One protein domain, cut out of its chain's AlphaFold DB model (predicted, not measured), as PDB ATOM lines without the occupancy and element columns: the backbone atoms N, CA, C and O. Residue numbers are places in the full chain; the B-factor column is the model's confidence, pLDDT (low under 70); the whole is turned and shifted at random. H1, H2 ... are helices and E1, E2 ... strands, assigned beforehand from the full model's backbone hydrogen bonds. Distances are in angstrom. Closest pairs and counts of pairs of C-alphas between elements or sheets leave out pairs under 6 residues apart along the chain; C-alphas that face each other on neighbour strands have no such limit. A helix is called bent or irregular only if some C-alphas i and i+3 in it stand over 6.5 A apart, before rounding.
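What this domain is: This is residues 2 to 87 and 133 to 172 of the 700 residues of the protein "WW domain-containing protein" of Coccomyxa subellipsoidea (strain C-169) (UniProt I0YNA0). A long helix, H1, bent into two arms, makes the long axis, with two small strand hairpins by its start and three short helices clustered along the rest. E2 of hairpin E1 and E2 packs on the first arm, H1a, hairpin E3 and E4 makes one end of the model, H3 packs on H1a, and residues 8 to 13 stick out. The printed part has 126 residues, four named strands and then four named helices, two antiparallel sheets of two strands, and a mixed class. The whole is loose, with a radius of gyration of the C-alphas of 18.1 A, and spans 56 by 30 by 27 A.

How they stand to each other: E1, residues 17 to 22, and E2, residues 31 to 36, form an antiparallel hairpin; N 20 and O 33 are 3.0 A apart, within hydrogen-bond range. H1, residues 60 to 87, was assigned as one helix by its hydrogen bonds but is bent: C-alphas 72 and 75 are 6.8 A apart, and arms H1a, residues 60 to 72, and H1b, residues 75 to 87, stand at a steep tilt of 40 degrees. The closest C-alphas of E2 and H1a, of His 33 and Gly 64, are 5.1 A apart. E3, residues 42 to 46, and E4, residues 51 to 54, form an antiparallel hairpin, with N 46 and O 51 within hydrogen-bond range at 2.8 A. E1 and E4 are near each other, with 5 pairs of C-alphas within 10 A. H3, residues 146 to 154, touches H1a, closest at C-alphas 69 and 151, 5.8 A, at a shallow tilt of 31 degrees, opposite ways. H2, residues 137 to 142, forms a helical hairpin with H3, closest at C-alphas 137 and 149, 6.4 A. H4, residues 158 to 164, is close to H1a but not clearly touching, closest at C-alphas 70 and 161, 7.0 A. Every O i to N i+4 pair is within hydrogen-bond range in H1b, H2, H3 and H4, and 8 of 9 in H1a.

Where its parts are: E1 begins at C-alpha 17, (174.234, 136.926, 128.174), and H4 ends at C-alpha 164, (156.870, 149.163, 118.438). E1 and E2 are each 15.9 A long, H1a 19.7 A, H1b 18.4 A and H3 12.6 A.

The domain as a whole: The C-alphas farthest apart, of Lys 48 and Ala 87, are 56.7 A apart. Residues 88 to 132 are not printed; C-alphas 87 and 133 are 15.4 A apart across the cut. Of the links that are printed whole, none is long. Residues 2 to 26 have pLDDT under 70.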
ATOM      1  N   ALA A   2     167.571 139.471 142.215       46.47
ATOM      2  CA  ALA A   2     167.948 138.922 140.912       46.47
ATOM      3  C   ALA A   2     168.043 137.385 140.944       46.47
ATOM      4  O   ALA A   2     169.034 136.857 141.445       46.47
ATOM      5  N   GLN A   3     167.052 136.669 140.401       45.62
ATOM      6  CA  GLN A   3     167.225 135.241 140.098       45.62
ATOM      7  C   GLN A   3     168.011 135.074 138.800       45.62
ATOM      8  O   GLN A   3     167.593 135.558 137.749       45.62
ATOM      9  N   VAL A   4     169.129 134.355 138.884       48.25
ATOM     10  CA  VAL A   4     169.998 134.057 137.741       48.25
ATOM     11  C   VAL A   4     169.675 132.666 137.210       48.25
ATOM     12  O   VAL A   4     169.923 131.653 137.874       48.25
ATOM     13  N   LEU A   5     169.136 132.617 135.993       50.78
ATOM     14  CA  LEU A   5     169.039 131.386 135.216       50.78
ATOM     15  C   LEU A   5     170.406 131.113 134.582       50.78
ATOM     16  O   LEU A   5     170.766 131.715 133.572       50.78
ATOM     17  N   TYR A   6     171.175 130.209 135.186       45.09
ATOM     18  CA  TYR A   6     172.342 129.635 134.520       45.09
ATOM     19  C   TYR A   6     171.878 128.823 133.299       45.09
ATOM     20  O   TYR A   6     170.905 128.073 133.429       45.09
ATOM     21  N   PRO A   7     172.563 128.910 132.143       45.53
ATOM     22  CA  PRO A   7     172.312 128.030 131.007       45.53
ATOM     23  C   PRO A   7     172.823 126.619 131.338       45.53
ATOM     24  O   PRO A   7     173.935 126.246 130.981       45.53
ATOM     25  N   GLY A   8     172.019 125.860 132.087       43.16
ATOM     26  CA  GLY A   8     172.318 124.473 132.456       43.16
ATOM     27  C   GLY A   8     172.112 123.493 131.302       43.16
ATOM     28  O   GLY A   8     172.941 122.616 131.108       43.16
ATOM     29  N   ASP A   9     171.046 123.687 130.515       42.50
ATOM     30  CA  ASP A   9     170.555 122.703 129.535       42.50
ATOM     31  C   ASP A   9     169.992 123.366 128.251       42.50
ATOM     32  O   ASP A   9     168.984 122.930 127.698       42.50
ATOM     33  N   CYS A  10     170.579 124.476 127.781       39.03
ATOM     34  CA  CYS A  10     170.117 125.184 126.571       39.03
ATOM     35  C   CYS A  10     171.275 125.509 125.611       39.03
ATOM     36  O   CYS A  10     171.913 126.553 125.722       39.03
ATOM     37  N   GLU A  11     171.487 124.630 124.628       43.09
ATOM     38  CA  GLU A  11     172.586 124.618 123.637       43.09
ATOM     39  C   GLU A  11     172.659 125.816 122.656       43.09
ATOM     40  O   GLU A  11     173.455 125.791 121.720       43.09
ATOM     41  N   LEU A  12     171.842 126.865 122.821       44.44
ATOM     42  CA  LEU A  12     171.621 127.892 121.787       44.44
ATOM     43  C   LEU A  12     171.736 129.358 122.248       44.44
ATOM     44  O   LEU A  12     171.507 130.257 121.441       44.44
ATOM     45  N   SER A  13     172.103 129.634 123.505       43.41
ATOM     46  CA  SER A  13     172.332 131.017 123.961       43.41
ATOM     47  C   SER A  13     173.829 131.368 123.929       43.41
ATOM     48  O   SER A  13     174.634 130.575 124.423       43.41
ATOM     49  N   PRO A  14     174.246 132.528 123.379       46.28
ATOM     50  CA  PRO A  14     175.657 132.908 123.349       46.28
ATOM     51  C   PRO A  14     176.225 133.059 124.775       46.28
ATOM     52  O   PRO A  14     175.526 133.557 125.660       46.28
ATOM     53  N   PRO A  15     177.506 132.707 125.011       54.25
ATOM     54  CA  PRO A  15     178.080 132.509 126.354       54.25
ATOM     55  C   PRO A  15     178.192 133.771 127.232       54.25
ATOM     56  O   PRO A  15     178.688 133.697 128.353       54.25
ATOM     57  N   ASN A  16     177.732 134.923 126.740       60.78
ATOM     58  CA  ASN A  16     177.963 136.241 127.325       60.78
ATOM     59  C   ASN A  16     176.665 136.958 127.743       60.78
ATOM     60  O   ASN A  16     176.701 138.173 127.903       60.78
ATOM     61  N   LEU A  17     175.519 136.276 127.874       57.94
ATOM     62  CA  LEU A  17     174.234 136.926 128.174       57.94
ATOM     63  C   LEU A  17     173.665 136.492 129.531       57.94
ATOM     64  O   LEU A  17     173.394 135.313 129.753       57.94
ATOM     65  N   LEU A  18     173.450 137.453 130.430       65.31
ATOM     66  CA  LEU A  18     172.941 137.217 131.780       65.31
ATOM     67  C   LEU A  18     171.511 137.756 131.891       65.31
ATOM     68  O   LEU A  18     171.291 138.953 131.713       65.31
ATOM     69  N   VAL A  19     170.546 136.872 132.168       67.25
ATOM     70  CA  VAL A  19     169.138 137.249 132.371       67.25
ATOM     71  C   VAL A  19     168.900 137.535 133.849       67.25
ATOM     72  O   VAL A  19     168.978 136.629 134.680       67.25
ATOM     73  N   VAL A  20     168.598 138.793 134.170       66.62
ATOM     74  CA  VAL A  20     168.207 139.223 135.521       66.62
ATOM     75  C   VAL A  20     166.697 139.403 135.573       66.62
ATOM     76  O   VAL A  20     166.161 140.181 134.788       66.62
ATOM     77  N   ASN A  21     166.039 138.718 136.513       62.69
ATOM     78  CA  ASN A  21     164.646 138.973 136.885       62.69
ATOM     79  C   ASN A  21     164.588 139.920 138.099       62.69
ATOM     80  O   ASN A  21     165.117 139.578 139.160       62.69
ATOM     81  N   SER A  22     163.988 141.101 137.944       66.00
ATOM     82  CA  SER A  22     163.886 142.126 139.000       66.00
ATOM     83  C   SER A  22     162.520 142.110 139.698       66.00
ATOM     84  O   SER A  22     161.501 141.847 139.063       66.00
ATOM     85  N   ASP A  23     162.485 142.440 140.998       62.28
ATOM     86  CA  ASP A  23     161.215 142.558 141.735       62.28
ATOM     87  C   ASP A  23     160.379 143.745 141.211       62.28
ATOM     88  O   ASP A  23     160.941 144.802 140.903       62.28
ATOM     89  N   PRO A  24     159.044 143.604 141.119       60.81
ATOM     90  CA  PRO A  24     158.183 144.554 140.424       60.81
ATOM     91  C   PRO A  24     157.769 145.752 141.299       60.81
ATOM     92  O   PRO A  24     156.580 145.959 141.548       60.81
ATOM     93  N   ASP A  25     158.716 146.615 141.677       66.00
ATOM     94  CA  ASP A  25     158.421 147.903 142.349       66.00
ATOM     95  C   ASP A  25     157.540 148.843 141.487       66.00
ATOM     96  O   ASP A  25     156.956 149.815 141.972       66.00
ATOM     97  N   HIS A  26     157.430 148.553 140.187       68.19
ATOM     98  CA  HIS A  26     156.810 149.406 139.169       68.19
ATOM     99  C   HIS A  26     155.375 148.990 138.791       68.19
ATOM    100  O   HIS A  26     154.680 149.748 138.115       68.19
ATOM    101  N   GLY A  27     154.923 147.801 139.216       76.38
ATOM    102  CA  GLY A  27     153.577 147.277 138.931       76.38
ATOM    103  C   GLY A  27     153.354 146.685 137.528       76.38
ATOM    104  O   GLY A  27     152.214 146.382 137.193       76.38
ATOM    105  N   TYR A  28     154.410 146.501 136.726       74.75
ATOM    106  CA  TYR A  28     154.341 145.989 135.343       74.75
ATOM    107  C   TYR A  28     154.715 144.500 135.192       74.75
ATOM    108  O   TYR A  28     154.867 144.016 134.076       74.75
ATOM    109  N   GLY A  29     154.841 143.764 136.300       78.62
ATOM    110  CA  GLY A  29     155.301 142.370 136.300       78.62
ATOM    111  C   GLY A  29     156.831 142.226 136.374       78.62
ATOM    112  O   GLY A  29     157.529 143.228 136.553       78.62
ATOM    113  N   PRO A  30     157.352 140.985 136.318       77.56
ATOM    114  CA  PRO A  30     158.787 140.704 136.385       77.56
ATOM    115  C   PRO A  30     159.529 141.292 135.181       77.56
ATOM    116  O   PRO A  30     159.122 141.112 134.035       77.56
ATOM    117  N   GLU A  31     160.648 141.970 135.428       78.06
ATOM    118  CA  GLU A  31     161.462 142.550 134.356       78.06
ATOM    119  C   GLU A  31     162.589 141.606 133.958       78.06
ATOM    120  O   GLU A  31     163.424 141.268 134.798       78.06
ATOM    121  N   HIS A  32     162.667 141.259 132.675       79.88
ATOM    122  CA  HIS A  32     163.758 140.467 132.117       79.88
ATOM    123  C   HIS A  32     164.809 141.375 131.467       79.88
ATOM    124  O   HIS A  32     164.591 141.932 130.391       79.88
ATOM    125  N   HIS A  33     165.975 141.502 132.101       80.25
ATOM    126  CA  HIS A  33     167.104 142.267 131.556       80.25
ATOM    127  C   HIS A  33     168.129 141.322 130.933       80.25
ATOM    128  O   HIS A  33     168.669 140.474 131.637       80.25
ATOM    129  N   GLN A  34     168.422 141.481 129.640       81.19
ATOM    130  CA  GLN A  34     169.534 140.800 128.965       81.19
ATOM    131  C   GLN A  34     170.794 141.660 129.083       81.19
ATOM    132  O   GLN A  34     170.931 142.670 128.392       81.19
ATOM    133  N   ILE A  35     171.706 141.284 129.979       81.44
ATOM    134  CA  ILE A  35     172.915 142.063 130.269       81.44
ATOM    135  C   ILE A  35     174.134 141.340 129.680       81.44
ATOM    136  O   ILE A  35     174.351 140.172 130.017       81.44
ATOM    137  N   PRO A  36     174.942 141.989 128.817       79.50
ATOM    138  CA  PRO A  36     176.179 141.395 128.330       79.50
ATOM    139  C   PRO A  36     177.186 141.250 129.479       79.50
ATOM    140  O   PRO A  36     177.387 142.177 130.266       79.50
ATOM    141  N   TYR A  37     177.834 140.091 129.571       81.12
ATOM    142  CA  TYR A  37     178.834 139.809 130.593       81.12
ATOM    143  C   TYR A  37     180.111 140.611 130.318       81.12
ATOM    144  O   TYR A  37     180.917 140.273 129.454       81.12
ATOM    145  N   VAL A  38     180.274 141.699 131.067       85.69
ATOM    146  CA  VAL A  38     181.441 142.585 131.047       85.69
ATOM    147  C   VAL A  38     181.889 142.770 132.493       85.69
ATOM    148  O   VAL A  38     181.064 143.115 133.340       85.69
ATOM    149  N   GLU A  39     183.177 142.578 132.789       82.25
ATOM    150  CA  GLU A  39     183.715 142.656 134.164       82.25
ATOM    151  C   GLU A  39     183.454 144.012 134.845       82.25
ATOM    152  O   GLU A  39     183.280 144.081 136.056       82.25
ATOM    153  N   GLY A  40     183.359 145.099 134.069       86.38
ATOM    154  CA  GLY A  40     182.991 146.426 134.579       86.38
ATOM    155  C   GLY A  40     181.507 146.605 134.934       86.38
ATOM    156  O   GLY A  40     181.173 147.574 135.604       86.38
ATOM    157  N   ILE A  41     180.625 145.702 134.489       87.12
ATOM    158  CA  ILE A  41     179.171 145.732 134.744       87.12
ATOM    159  C   ILE A  41     178.784 144.680 135.793       87.12
ATOM    160  O   ILE A  41     177.945 144.940 136.655       87.12
ATOM    161  N   VAL A  42     179.390 143.491 135.754       88.75
ATOM    162  CA  VAL A  42     179.122 142.404 136.706       88.75
ATOM    163  C   VAL A  42     180.176 142.424 137.816       88.75
ATOM    164  O   VAL A  42     181.253 141.856 137.665       88.75
ATOM    165  N   ARG A  43     179.864 143.067 138.950       85.88
ATOM    166  CA  ARG A  43     180.803 143.218 140.079       85.88
ATOM    167  C   ARG A  43     181.123 141.897 140.780       85.88
ATOM    168  O   ARG A  43     182.248 141.708 141.234       85.88
ATOM    169  N   SER A  44     180.132 141.020 140.944       85.12
ATOM    170  CA  SER A  44     180.324 139.697 141.550       85.12
ATOM    171  C   SER A  44     179.166 138.745 141.248       85.12
ATOM    172  O   SER A  44     178.020 139.163 141.084       85.12
ATOM    173  N   ALA A  45     179.462 137.445 141.215       82.94
ATOM    174  CA  ALA A  45     178.486 136.374 141.046       82.94
ATOM    175  C   ALA A  45     178.687 135.299 142.126       82.94
ATOM    176  O   ALA A  45     179.766 134.715 142.221       82.94
ATOM    177  N   ASP A  46     177.652 135.015 142.921       83.81
ATOM    178  CA  ASP A  46     177.616 133.874 143.840       83.81
ATOM    179  C   ASP A  46     176.716 132.773 143.261       83.81
ATOM    180  O   ASP A  46     175.485 132.815 143.347       83.81
ATOM    181  N   ALA A  47     177.355 131.747 142.695       80.06
ATOM    182  CA  ALA A  47     176.678 130.588 142.123       80.06
ATOM    183  C   ALA A  47     175.908 129.749 143.161       80.06
ATOM    184  O   ALA A  47     174.918 129.108 142.806       80.06
ATOM    185  N   LYS A  48     176.317 129.754 144.441       79.94
ATOM    186  CA  LYS A  48     175.625 129.009 145.510       79.94
ATOM    187  C   LYS A  48     174.328 129.701 145.915       79.94
ATOM    188  O   LYS A  48     173.342 129.023 146.188       79.94
ATOM    189  N   GLN A  49     174.329 131.033 145.936       83.06
ATOM    190  CA  GLN A  49     173.144 131.841 146.250       83.06
ATOM    191  C   GLN A  49     172.284 132.164 145.016       83.06
ATOM    192  O   GLN A  49     171.187 132.694 145.172       83.06
ATOM    193  N   ARG A  50     172.764 131.850 143.799       80.62
ATOM    194  CA  ARG A  50     172.183 132.281 142.508       80.62
ATOM    195  C   ARG A  50     171.987 133.799 142.421       80.62
ATOM    196  O   ARG A  50     171.055 134.271 141.771       80.62
ATOM    197  N   LEU A  51     172.873 134.547 143.078       79.38
ATOM    198  CA  LEU A  51     172.827 136.000 143.186       79.38
ATOM    199  C   LEU A  51     173.956 136.602 142.349       79.38
ATOM    200  O   LEU A  51     175.120 136.237 142.514       79.38
ATOM    201  N   VAL A  52     173.626 137.555 141.483       81.38
ATOM    202  CA  VAL A  52     174.615 138.342 140.738       81.38
ATOM    203  C   VAL A  52     174.435 139.812 141.088       81.38
ATOM    204  O   VAL A  52     173.339 140.361 140.969       81.38
ATOM    205  N   LEU A  53     175.522 140.441 141.531       85.19
ATOM    206  CA  LEU A  53     175.588 141.871 141.785       85.19
ATOM    207  C   LEU A  53     176.030 142.572 140.499       85.19
ATOM    208  O   LEU A  53     177.197 142.517 140.107       85.19
ATOM    209  N   VAL A  54     175.077 143.237 139.855       88.00
ATOM    210  CA  VAL A  54     175.306 144.051 138.662       88.00
ATOM    211  C   VAL A  54     175.343 145.522 139.067       88.00
ATOM    212  O   VAL A  54     174.516 145.962 139.863       88.00
ATOM    213  N   ASP A  55     176.273 146.279 138.496       88.06
ATOM    214  CA  ASP A  55     176.363 147.738 138.603       88.06
ATOM    215  C   ASP A  55     176.238 148.341 137.192       88.06
ATOM    216  O   ASP A  55     177.236 148.691 136.556       88.06
ATOM    217  N   PRO A  56     175.022 148.336 136.614       85.75
ATOM    218  CA  PRO A  56     174.825 148.704 135.222       85.75
ATOM    219  C   PRO A  56     174.925 150.225 135.030       85.75
ATOM    220  O   PRO A  56     174.437 150.987 135.871       85.75
ATOM    221  N   PRO A  57     175.472 150.698 133.895       87.75
ATOM    222  CA  PRO A  57     175.471 152.119 133.575       87.75
ATOM    223  C   PRO A  57     174.038 152.665 133.495       87.75
ATOM    224  O   PRO A  57     173.104 151.968 133.082       87.75
ATOM    225  N   HIS A  58     173.871 153.938 133.870       83.75
ATOM    226  CA  HIS A  58     172.581 154.630 133.815       83.75
ATOM    227  C   HIS A  58     171.916 154.468 132.438       83.75
ATOM    228  O   HIS A  58     172.545 154.697 131.406       83.75
ATOM    229  N   GLY A  59     170.639 154.079 132.430       83.50
ATOM    230  CA  GLY A  59     169.854 153.833 131.217       83.50
ATOM    231  C   GLY A  59     169.793 152.371 130.754       83.50
ATOM    232  O   GLY A  59     168.823 152.013 130.091       83.50
ATOM    233  N   LEU A  60     170.740 151.495 131.126       84.88
ATOM    234  CA  LEU A  60     170.733 150.104 130.634       84.88
ATOM    235  C   LEU A  60     169.501 149.321 131.126       84.88
ATOM    236  O   LEU A  60     168.812 148.687 130.330       84.88
ATOM    237  N   LEU A  61     169.180 149.426 132.420       83.62
ATOM    238  CA  LEU A  61     167.978 148.809 133.000       83.62
ATOM    239  C   LEU A  61     166.677 149.469 132.515       83.62
ATOM    240  O   LEU A  61     165.612 148.861 132.579       83.62
ATOM    241  N   ASP A  62     166.724 150.699 132.004       83.56
ATOM    242  CA  ASP A  62     165.511 151.354 131.513       83.56
ATOM    243  C   ASP A  62     165.008 150.712 130.206       83.56
ATOM    244  O   ASP A  62     163.820 150.806 129.907       83.56
ATOM    245  N   LEU A  63     165.857 149.977 129.472       81.31
ATOM    246  CA  LEU A  63     165.451 149.197 128.296       81.31
ATOM    247  C   LEU A  63     164.570 147.992 128.666       81.31
ATOM    248  O   LEU A  63     163.528 147.790 128.042       81.31
ATOM    249  N   GLY A  64     164.938 147.227 129.701       81.38
ATOM    250  CA  GLY A  64     164.116 146.111 130.192       81.38
ATOM    251  C   GLY A  64     162.792 146.593 130.792       81.38
ATOM    252  O   GLY A  64     161.741 146.011 130.525       81.38
ATOM    253  N   ARG A  65     162.808 147.736 131.495       84.12
ATOM    254  CA  ARG A  65     161.586 148.411 131.973       84.12
ATOM    255  C   ARG A  65     160.679 148.857 130.834       84.12
ATOM    256  O   ARG A  65     159.469 148.675 130.920       84.12
ATOM    257  N   GLN A  66     161.243 149.437 129.771       87.56
ATOM    258  CA  GLN A  66     160.477 149.820 128.582       87.56
ATOM    259  C   GLN A  66     159.826 148.602 127.925       87.56
ATOM    260  O   GLN A  66     158.679 148.704 127.503       87.56
ATOM    261  N   GLN A  67     160.527 147.467 127.859       86.38
ATOM    262  CA  GLN A  67     159.992 146.235 127.283       86.38
ATOM    263  C   GLN A  67     158.829 145.669 128.115       86.38
ATOM    264  O   GLN A  67     157.741 145.494 127.570       86.38
ATOM    265  N   ALA A  68     158.995 145.505 129.432       85.75
ATOM    266  CA  ALA A  68     157.909 145.061 130.316       85.75
ATOM    267  C   ALA A  68     156.704 146.031 130.298       85.75
ATOM    268  O   ALA A  68     155.546 145.614 130.260       85.75
ATOM    269  N   ALA A  69     156.962 147.345 130.250       88.38
ATOM    270  CA  ALA A  69     155.910 148.349 130.119       88.38
ATOM    271  C   ALA A  69     155.180 148.291 128.765       88.38
ATOM    272  O   ALA A  69     154.007 148.653 128.718       88.38
ATOM    273  N   LEU A  70     155.837 147.858 127.681       89.44
ATOM    274  CA  LEU A  70     155.214 147.650 126.367       89.44
ATOM    275  C   LEU A  70     154.349 146.389 126.342       89.44
ATOM    276  O   LEU A  70     153.208 146.471 125.901       89.44
ATOM    277  N   GLU A  71     154.853 145.273 126.869       88.88
ATOM    278  CA  GLU A  71     154.120 143.999 126.958       88.88
ATOM    279  C   GLU A  71     152.840 144.135 127.801       88.88
ATOM    280  O   GLU A  71     151.790 143.608 127.440       88.88
ATOM    281  N   PHE A  72     152.885 144.926 128.878       90.06
ATOM    282  CA  PHE A  72     151.694 145.290 129.653       90.06
ATOM    283  C   PHE A  72     150.747 146.252 128.908       90.06
ATOM    284  O   PHE A  72     149.527 146.194 129.069       90.06
ATOM    285  N   LEU A  73     151.295 147.182 128.121       93.94
ATOM    286  CA  LEU A  73     150.544 148.245 127.447       93.94
ATOM    287  C   LEU A  73     149.816 147.768 126.188       93.94
ATOM    288  O   LEU A  73     148.729 148.268 125.902       93.94
ATOM    289  N   GLU A  74     150.410 146.845 125.436       93.81
ATOM    290  CA  GLU A  74     149.886 146.342 124.165       93.81
ATOM    291  C   GLU A  74     148.422 145.865 124.248       93.81
ATOM    292  O   GLU A  74     147.593 146.454 123.547       93.81
ATOM    293  N   PRO A  75     148.041 144.907 125.121       95.00
ATOM    294  CA  PRO A  75     146.660 144.429 125.188       95.00
ATOM    295  C   PRO A  75     145.679 145.522 125.634       95.00
ATOM    296  O   PRO A  75     144.586 145.626 125.084       95.00
ATOM    297  N   LEU A  76     146.074 146.388 126.577       94.50
ATOM    298  CA  LEU A  76     145.232 147.494 127.057       94.50
ATOM    299  C   LEU A  76     144.971 148.541 125.967       94.50
ATOM    300  O   LEU A  76     143.905 149.156 125.926       94.50
ATOM    301  N   LEU A  77     145.955 148.773 125.094       94.19
ATOM    302  CA  LEU A  77     145.838 149.722 123.994       94.19
ATOM    303  C   LEU A  77     145.062 149.123 122.813       94.19
ATOM    304  O   LEU A  77     144.280 149.844 122.195       94.19
ATOM    305  N   GLN A  78     145.231 147.828 122.528       92.69
ATOM    306  CA  GLN A  78     144.435 147.098 121.534       92.69
ATOM    307  C   GLN A  78     142.953 147.031 121.937       92.69
ATOM    308  O   GLN A  78     142.097 147.377 121.124       92.69
ATOM    309  N   GLU A  79     142.648 146.690 123.195       94.88
ATOM    310  CA  GLU A  79     141.289 146.731 123.764       94.88
ATOM    311  C   GLU A  79     140.664 148.126 123.600       94.88
ATOM    312  O   GLU A  79     139.549 148.264 123.097       94.88
ATOM    313  N   PHE A  80     141.406 149.178 123.970       94.88
ATOM    314  CA  PHE A  80     140.941 150.555 123.830       94.88
ATOM    315  C   PHE A  80     140.662 150.938 122.367       94.88
ATOM    316  O   PHE A  80     139.637 151.553 122.078       94.88
ATOM    317  N   LEU A  81     141.550 150.572 121.437       92.81
ATOM    318  CA  LEU A  81     141.386 150.857 120.009       92.81
ATOM    319  C   LEU A  81     140.195 150.106 119.398       92.81
ATOM    320  O   LEU A  81     139.446 150.704 118.627       92.81
ATOM    321  N   ALA A  82     139.980 148.843 119.779       91.31
ATOM    322  CA  ALA A  82     138.810 148.070 119.365       91.31
ATOM    323  C   ALA A  82     137.503 148.694 119.888       91.31
ATOM    324  O   ALA A  82     136.532 148.797 119.142       91.31
ATOM    325  N   GLY A  83     137.497 149.177 121.136       91.75
ATOM    326  CA  GLY A  83     136.353 149.885 121.716       91.75
ATOM    327  C   GLY A  83     136.030 151.216 121.027       91.75
ATOM    328  O   GLY A  83     134.857 151.544 120.877       91.75
ATOM    329  N   VAL A  84     137.043 151.966 120.573       88.81
ATOM    330  CA  VAL A  84     136.832 153.198 119.784       88.81
ATOM    331  C   VAL A  84     136.268 152.873 118.399       88.81
ATOM    332  O   VAL A  84     135.267 153.466 118.015       88.81
ATOM    333  N   ALA A  85     136.838 151.894 117.689       84.25
ATOM    334  CA  ALA A  85     136.330 151.485 116.377       84.25
ATOM    335  C   ALA A  85     134.869 150.997 116.446       84.25
ATOM    336  O   ALA A  85     134.051 151.369 115.614       84.25
ATOM    337  N   ALA A  86     134.511 150.232 117.483       84.44
ATOM    338  CA  ALA A  86     133.134 149.789 117.701       84.44
ATOM    339  C   ALA A  86     132.160 150.932 118.052       84.44
ATOM    340  O   ALA A  86     130.959 150.778 117.849       84.44
ATOM    341  N   ALA A  87     132.650 152.056 118.590       79.62
ATOM    342  CA  ALA A  87     131.830 153.231 118.878       79.62
ATOM    343  C   ALA A  87     131.586 154.089 117.626       79.62
ATOM    344  O   ALA A  87     130.467 154.559 117.438       79.62
ATOM    345  N   THR A 133     145.662 154.625 114.310       88.25
ATOM    346  CA  THR A 133     146.379 155.838 114.721       88.25
ATOM    347  C   THR A 133     146.565 155.863 116.233       88.25
ATOM    348  O   THR A 133     145.606 155.698 116.982       88.25
ATOM    349  N   MET A 134     147.787 156.149 116.690       92.44
ATOM    350  CA  MET A 134     148.116 156.225 118.114       92.44
ATOM    351  C   MET A 134     147.202 157.238 118.843       92.44
ATOM    352  O   MET A 134     147.227 158.429 118.494       92.44
ATOM    353  N   PRO A 135     146.441 156.820 119.876       92.81
ATOM    354  CA  PRO A 135     145.575 157.714 120.637       92.81
ATOM    355  C   PRO A 135     146.352 158.863 121.279       92.81
ATOM    356  O   PRO A 135     147.460 158.700 121.796       92.81
ATOM    357  N   THR A 136     145.763 160.060 121.277       91.62
ATOM    358  CA  THR A 136     146.383 161.197 121.967       91.62
ATOM    359  C   THR A 136     146.210 161.055 123.478       91.62
ATOM    360  O   THR A 136     145.212 160.523 123.963       91.62
ATOM    361  N   ARG A 137     147.149 161.615 124.249       93.25
ATOM    362  CA  ARG A 137     147.044 161.659 125.714       93.25
ATOM    363  C   ARG A 137     145.716 162.266 126.195       93.25
ATOM    364  O   ARG A 137     145.186 161.798 127.191       93.25
ATOM    365  N   ALA A 138     145.185 163.278 125.505       90.62
ATOM    366  CA  ALA A 138     143.910 163.898 125.866       90.62
ATOM    367  C   ALA A 138     142.733 162.917 125.722       90.62
ATOM    368  O   ALA A 138     141.928 162.817 126.638       90.62
ATOM    369  N   VAL A 139     142.693 162.143 124.630       93.56
ATOM    370  CA  VAL A 139     141.677 161.100 124.389       93.56
ATOM    371  C   VAL A 139     141.738 160.016 125.471       93.56
ATOM    372  O   VAL A 139     140.724 159.717 126.093       93.56
ATOM    373  N   LEU A 140     142.933 159.502 125.784       94.81
ATOM    374  CA  LEU A 140     143.107 158.499 126.845       94.81
ATOM    375  C   LEU A 140     142.721 159.032 128.236       94.81
ATOM    376  O   LEU A 140     142.139 158.306 129.034       94.81
ATOM    377  N   GLN A 141     143.015 160.305 128.536       94.12
ATOM    378  CA  GLN A 141     142.606 160.929 129.799       94.12
ATOM    379  C   GLN A 141     141.092 161.178 129.871       94.12
ATOM    380  O   GLN A 141     140.520 161.000 130.943       94.12
ATOM    381  N   ALA A 142     140.445 161.557 128.763       92.62
ATOM    382  CA  ALA A 142     138.993 161.733 128.692       92.62
ATOM    383  C   ALA A 142     138.246 160.403 128.892       92.62
ATOM    384  O   ALA A 142     137.249 160.364 129.605       92.62
ATOM    385  N   ALA A 143     138.788 159.303 128.361       95.38
ATOM    386  CA  ALA A 143     138.291 157.945 128.590       95.38
ATOM    387  C   ALA A 143     138.632 157.365 129.984       95.38
ATOM    388  O   ALA A 143     138.451 156.173 130.220       95.38
ATOM    389  N   GLY A 144     139.201 158.157 130.901       95.81
ATOM    390  CA  GLY A 144     139.598 157.704 132.241       95.81
ATOM    391  C   GLY A 144     140.820 156.772 132.292       95.81
ATOM    392  O   GLY A 144     141.274 156.436 133.387       95.81
ATOM    393  N   ARG A 145     141.410 156.401 131.144       96.38
ATOM    394  CA  ARG A 145     142.541 155.464 131.016       96.38
ATOM    395  C   ARG A 145     143.897 156.104 131.366       96.38
ATOM    396  O   ARG A 145     144.834 156.191 130.564       96.38
ATOM    397  N   ALA A 146     144.009 156.604 132.598       93.56
ATOM    398  CA  ALA A 146     145.240 157.187 133.138       93.56
ATOM    399  C   ALA A 146     146.346 156.141 133.415       93.56
ATOM    400  O   ALA A 146     147.524 156.504 133.513       93.56
ATOM    401  N   ASP A 147     145.969 154.864 133.512       92.31
ATOM    402  CA  ASP A 147     146.825 153.671 133.485       92.31
ATOM    403  C   ASP A 147     147.650 153.618 132.189       92.31
ATOM    404  O   ASP A 147     148.884 153.678 132.243       92.31
ATOM    405  N   ILE A 148     146.976 153.642 131.033       94.50
ATOM    406  CA  ILE A 148     147.594 153.603 129.700       94.50
ATOM    407  C   ILE A 148     148.545 154.797 129.525       94.50
ATOM    408  O   ILE A 148     149.678 154.640 129.078       94.50
ATOM    409  N   VAL A 149     148.148 156.001 129.955       94.25
ATOM    410  CA  VAL A 149     149.003 157.207 129.871       94.25
ATOM    411  C   VAL A 149     150.280 157.094 130.717       94.25
ATOM    412  O   VAL A 149     151.312 157.672 130.352       94.25
ATOM    413  N   ARG A 150     150.237 156.371 131.844       91.50
ATOM    414  CA  ARG A 150     151.414 156.116 132.689       91.50
ATOM    415  C   ARG A 150     152.327 155.073 132.046       91.50
ATOM    416  O   ARG A 150     153.521 155.340 131.924       91.50
ATOM    417  N   ALA A 151     151.758 153.966 131.572       91.06
ATOM    418  CA  ALA A 151     152.482 152.909 130.867       91.06
ATOM    419  C   ALA A 151     153.158 153.436 129.586       91.06
ATOM    420  O   ALA A 151     154.354 153.236 129.415       91.06
ATOM    421  N   ILE A 152     152.467 154.249 128.772       93.50
ATOM    422  CA  ILE A 152     153.059 154.937 127.606       93.50
ATOM    423  C   ILE A 152     154.296 155.756 127.998       93.50
ATOM    424  O   ILE A 152     155.258 155.805 127.238       93.50
ATOM    425  N   ARG A 153     154.297 156.428 129.160       91.25
ATOM    426  CA  ARG A 153     155.467 157.202 129.610       91.25
ATOM    427  C   ARG A 153     156.618 156.296 130.052       91.25
ATOM    428  O   ARG A 153     157.759 156.626 129.748       91.25
ATOM    429  N   ALA A 154     156.326 155.196 130.746       88.62
ATOM    430  CA  ALA A 154     157.327 154.202 131.140       88.62
ATOM    431  C   ALA A 154     157.960 153.514 129.912       88.62
ATOM    432  O   ALA A 154     159.175 153.361 129.850       88.62
ATOM    433  N   ALA A 155     157.156 153.231 128.886       90.38
ATOM    434  CA  ALA A 155     157.543 152.668 127.591       90.38
ATOM    435  C   ALA A 155     158.295 153.640 126.643       90.38
ATOM    436  O   ALA A 155     158.355 153.413 125.436       90.38
ATOM    437  N   GLY A 156     158.845 154.755 127.144       88.56
ATOM    438  CA  GLY A 156     159.605 155.721 126.331       88.56
ATOM    439  C   GLY A 156     158.762 156.747 125.552       88.56
ATOM    440  O   GLY A 156     159.304 157.559 124.803       88.56
ATOM    441  N   GLY A 157     157.443 156.779 125.753       90.69
ATOM    442  CA  GLY A 157     156.534 157.775 125.179       90.69
ATOM    443  C   GLY A 157     155.760 157.296 123.947       90.69
ATOM    444  O   GLY A 157     156.046 156.270 123.339       90.69
ATOM    445  N   SER A 158     154.753 158.079 123.543       89.88
ATOM    446  CA  SER A 158     153.766 157.665 122.531       89.88
ATOM    447  C   SER A 158     154.336 157.410 121.134       89.88
ATOM    448  O   SER A 158     153.675 156.758 120.340       89.88
ATOM    449  N   LEU A 159     155.518 157.945 120.809       85.75
ATOM    450  CA  LEU A 159     156.195 157.671 119.537       85.75
ATOM    451  C   LEU A 159     156.874 156.294 119.556       85.75
ATOM    452  O   LEU A 159     156.667 155.521 118.629       85.75
ATOM    453  N   ALA A 160     157.625 155.982 120.618       85.75
ATOM    454  CA  ALA A 160     158.295 154.692 120.776       85.75
ATOM    455  C   ALA A 160     157.274 153.545 120.824       85.75
ATOM    456  O   ALA A 160     157.418 152.562 120.102       85.75
ATOM    457  N   VAL A 161     156.190 153.725 121.590       91.69
ATOM    458  CA  VAL A 161     155.046 152.798 121.618       91.69
ATOM    459  C   VAL A 161     154.441 152.619 120.225       91.69
ATOM    460  O   VAL A 161     154.245 151.492 119.788       91.69
ATOM    461  N   ALA A 162     154.172 153.716 119.508       90.50
ATOM    462  CA  ALA A 162     153.558 153.636 118.187       90.50
ATOM    463  C   ALA A 162     154.439 152.879 117.178       90.50
ATOM    464  O   ALA A 162     153.939 152.018 116.465       90.50
ATOM    465  N   GLN A 163     155.750 153.137 117.176       85.00
ATOM    466  CA  GLN A 163     156.708 152.419 116.332       85.00
ATOM    467  C   GLN A 163     156.796 150.925 116.680       85.00
ATOM    468  O   GLN A 163     156.808 150.101 115.770       85.00
ATOM    469  N   ARG A 164     156.823 150.566 117.974       88.06
ATOM    470  CA  ARG A 164     156.870 149.163 118.438       88.06
ATOM    471  C   ARG A 164     155.601 148.385 118.068       88.06
ATOM    472  O   ARG A 164     155.705 147.229 117.688       88.06
ATOM    473  N   LEU A 165     154.432 149.024 118.159       88.81
ATOM    474  CA  LEU A 165     153.116 148.405 117.937       88.81
ATOM    475  C   LEU A 165     152.558 148.606 116.511       88.81
ATOM    476  O   LEU A 165     151.382 148.348 116.270       88.81
ATOM    477  N   GLY A 166     153.352 149.128 115.568       85.62
ATOM    478  CA  GLY A 166     152.908 149.388 114.188       85.62
ATOM    479  C   GLY A 166     151.812 150.460 114.037       85.62
ATOM    480  O   GLY A 166     151.193 150.573 112.975       85.62
ATOM    481  N   LEU A 167     151.560 151.262 115.077       86.56
ATOM    482  CA  LEU A 167     150.540 152.313 115.087       86.56
ATOM    483  C   LEU A 167     151.045 153.584 114.394       86.56
ATOM    484  O   LEU A 167     152.205 153.982 114.534       86.56
ATOM    485  N   ARG A 168     150.157 154.313 113.712       77.75
ATOM    486  CA  ARG A 168     150.531 155.590 113.076       77.75
ATOM    487  C   ARG A 168     150.713 156.682 114.130       77.75
ATOM    488  O   ARG A 168     149.752 157.114 114.774       77.75
ATOM    489  N   SER A 169     151.933 157.192 114.289       79.00
ATOM    490  CA  SER A 169     152.205 158.343 115.153       79.00
ATOM    491  C   SER A 169     151.830 159.659 114.457       79.00
ATOM    492  O   SER A 169     152.435 160.044 113.461       79.00
ATOM    493  N   ARG A 170     150.891 160.428 115.033       74.69
ATOM    494  CA  ARG A 170     150.567 161.792 114.544       74.69
ATOM    495  C   ARG A 170     151.751 162.768 114.624       74.69
ATOM    496  O   ARG A 170     151.761 163.780 113.934       74.69
ATOM    497  N   ARG A 171     152.731 162.499 115.495       73.88
ATOM    498  CA  ARG A 171     153.987 163.258 115.586       73.88
ATOM    499  C   ARG A 171     155.060 162.583 114.743       73.88
ATOM    500  O   ARG A 171     155.197 161.364 114.796       73.88
ATOM    501  N   ARG A 172     155.838 163.392 114.027       82.12
ATOM    502  CA  ARG A 172     157.057 162.958 113.339       82.12
ATOM    503  C   ARG A 172     158.192 162.715 114.345       82.12
ATOM    504  O   ARG A 172     158.161 163.327 115.418       82.12
TER     505      ARG A 172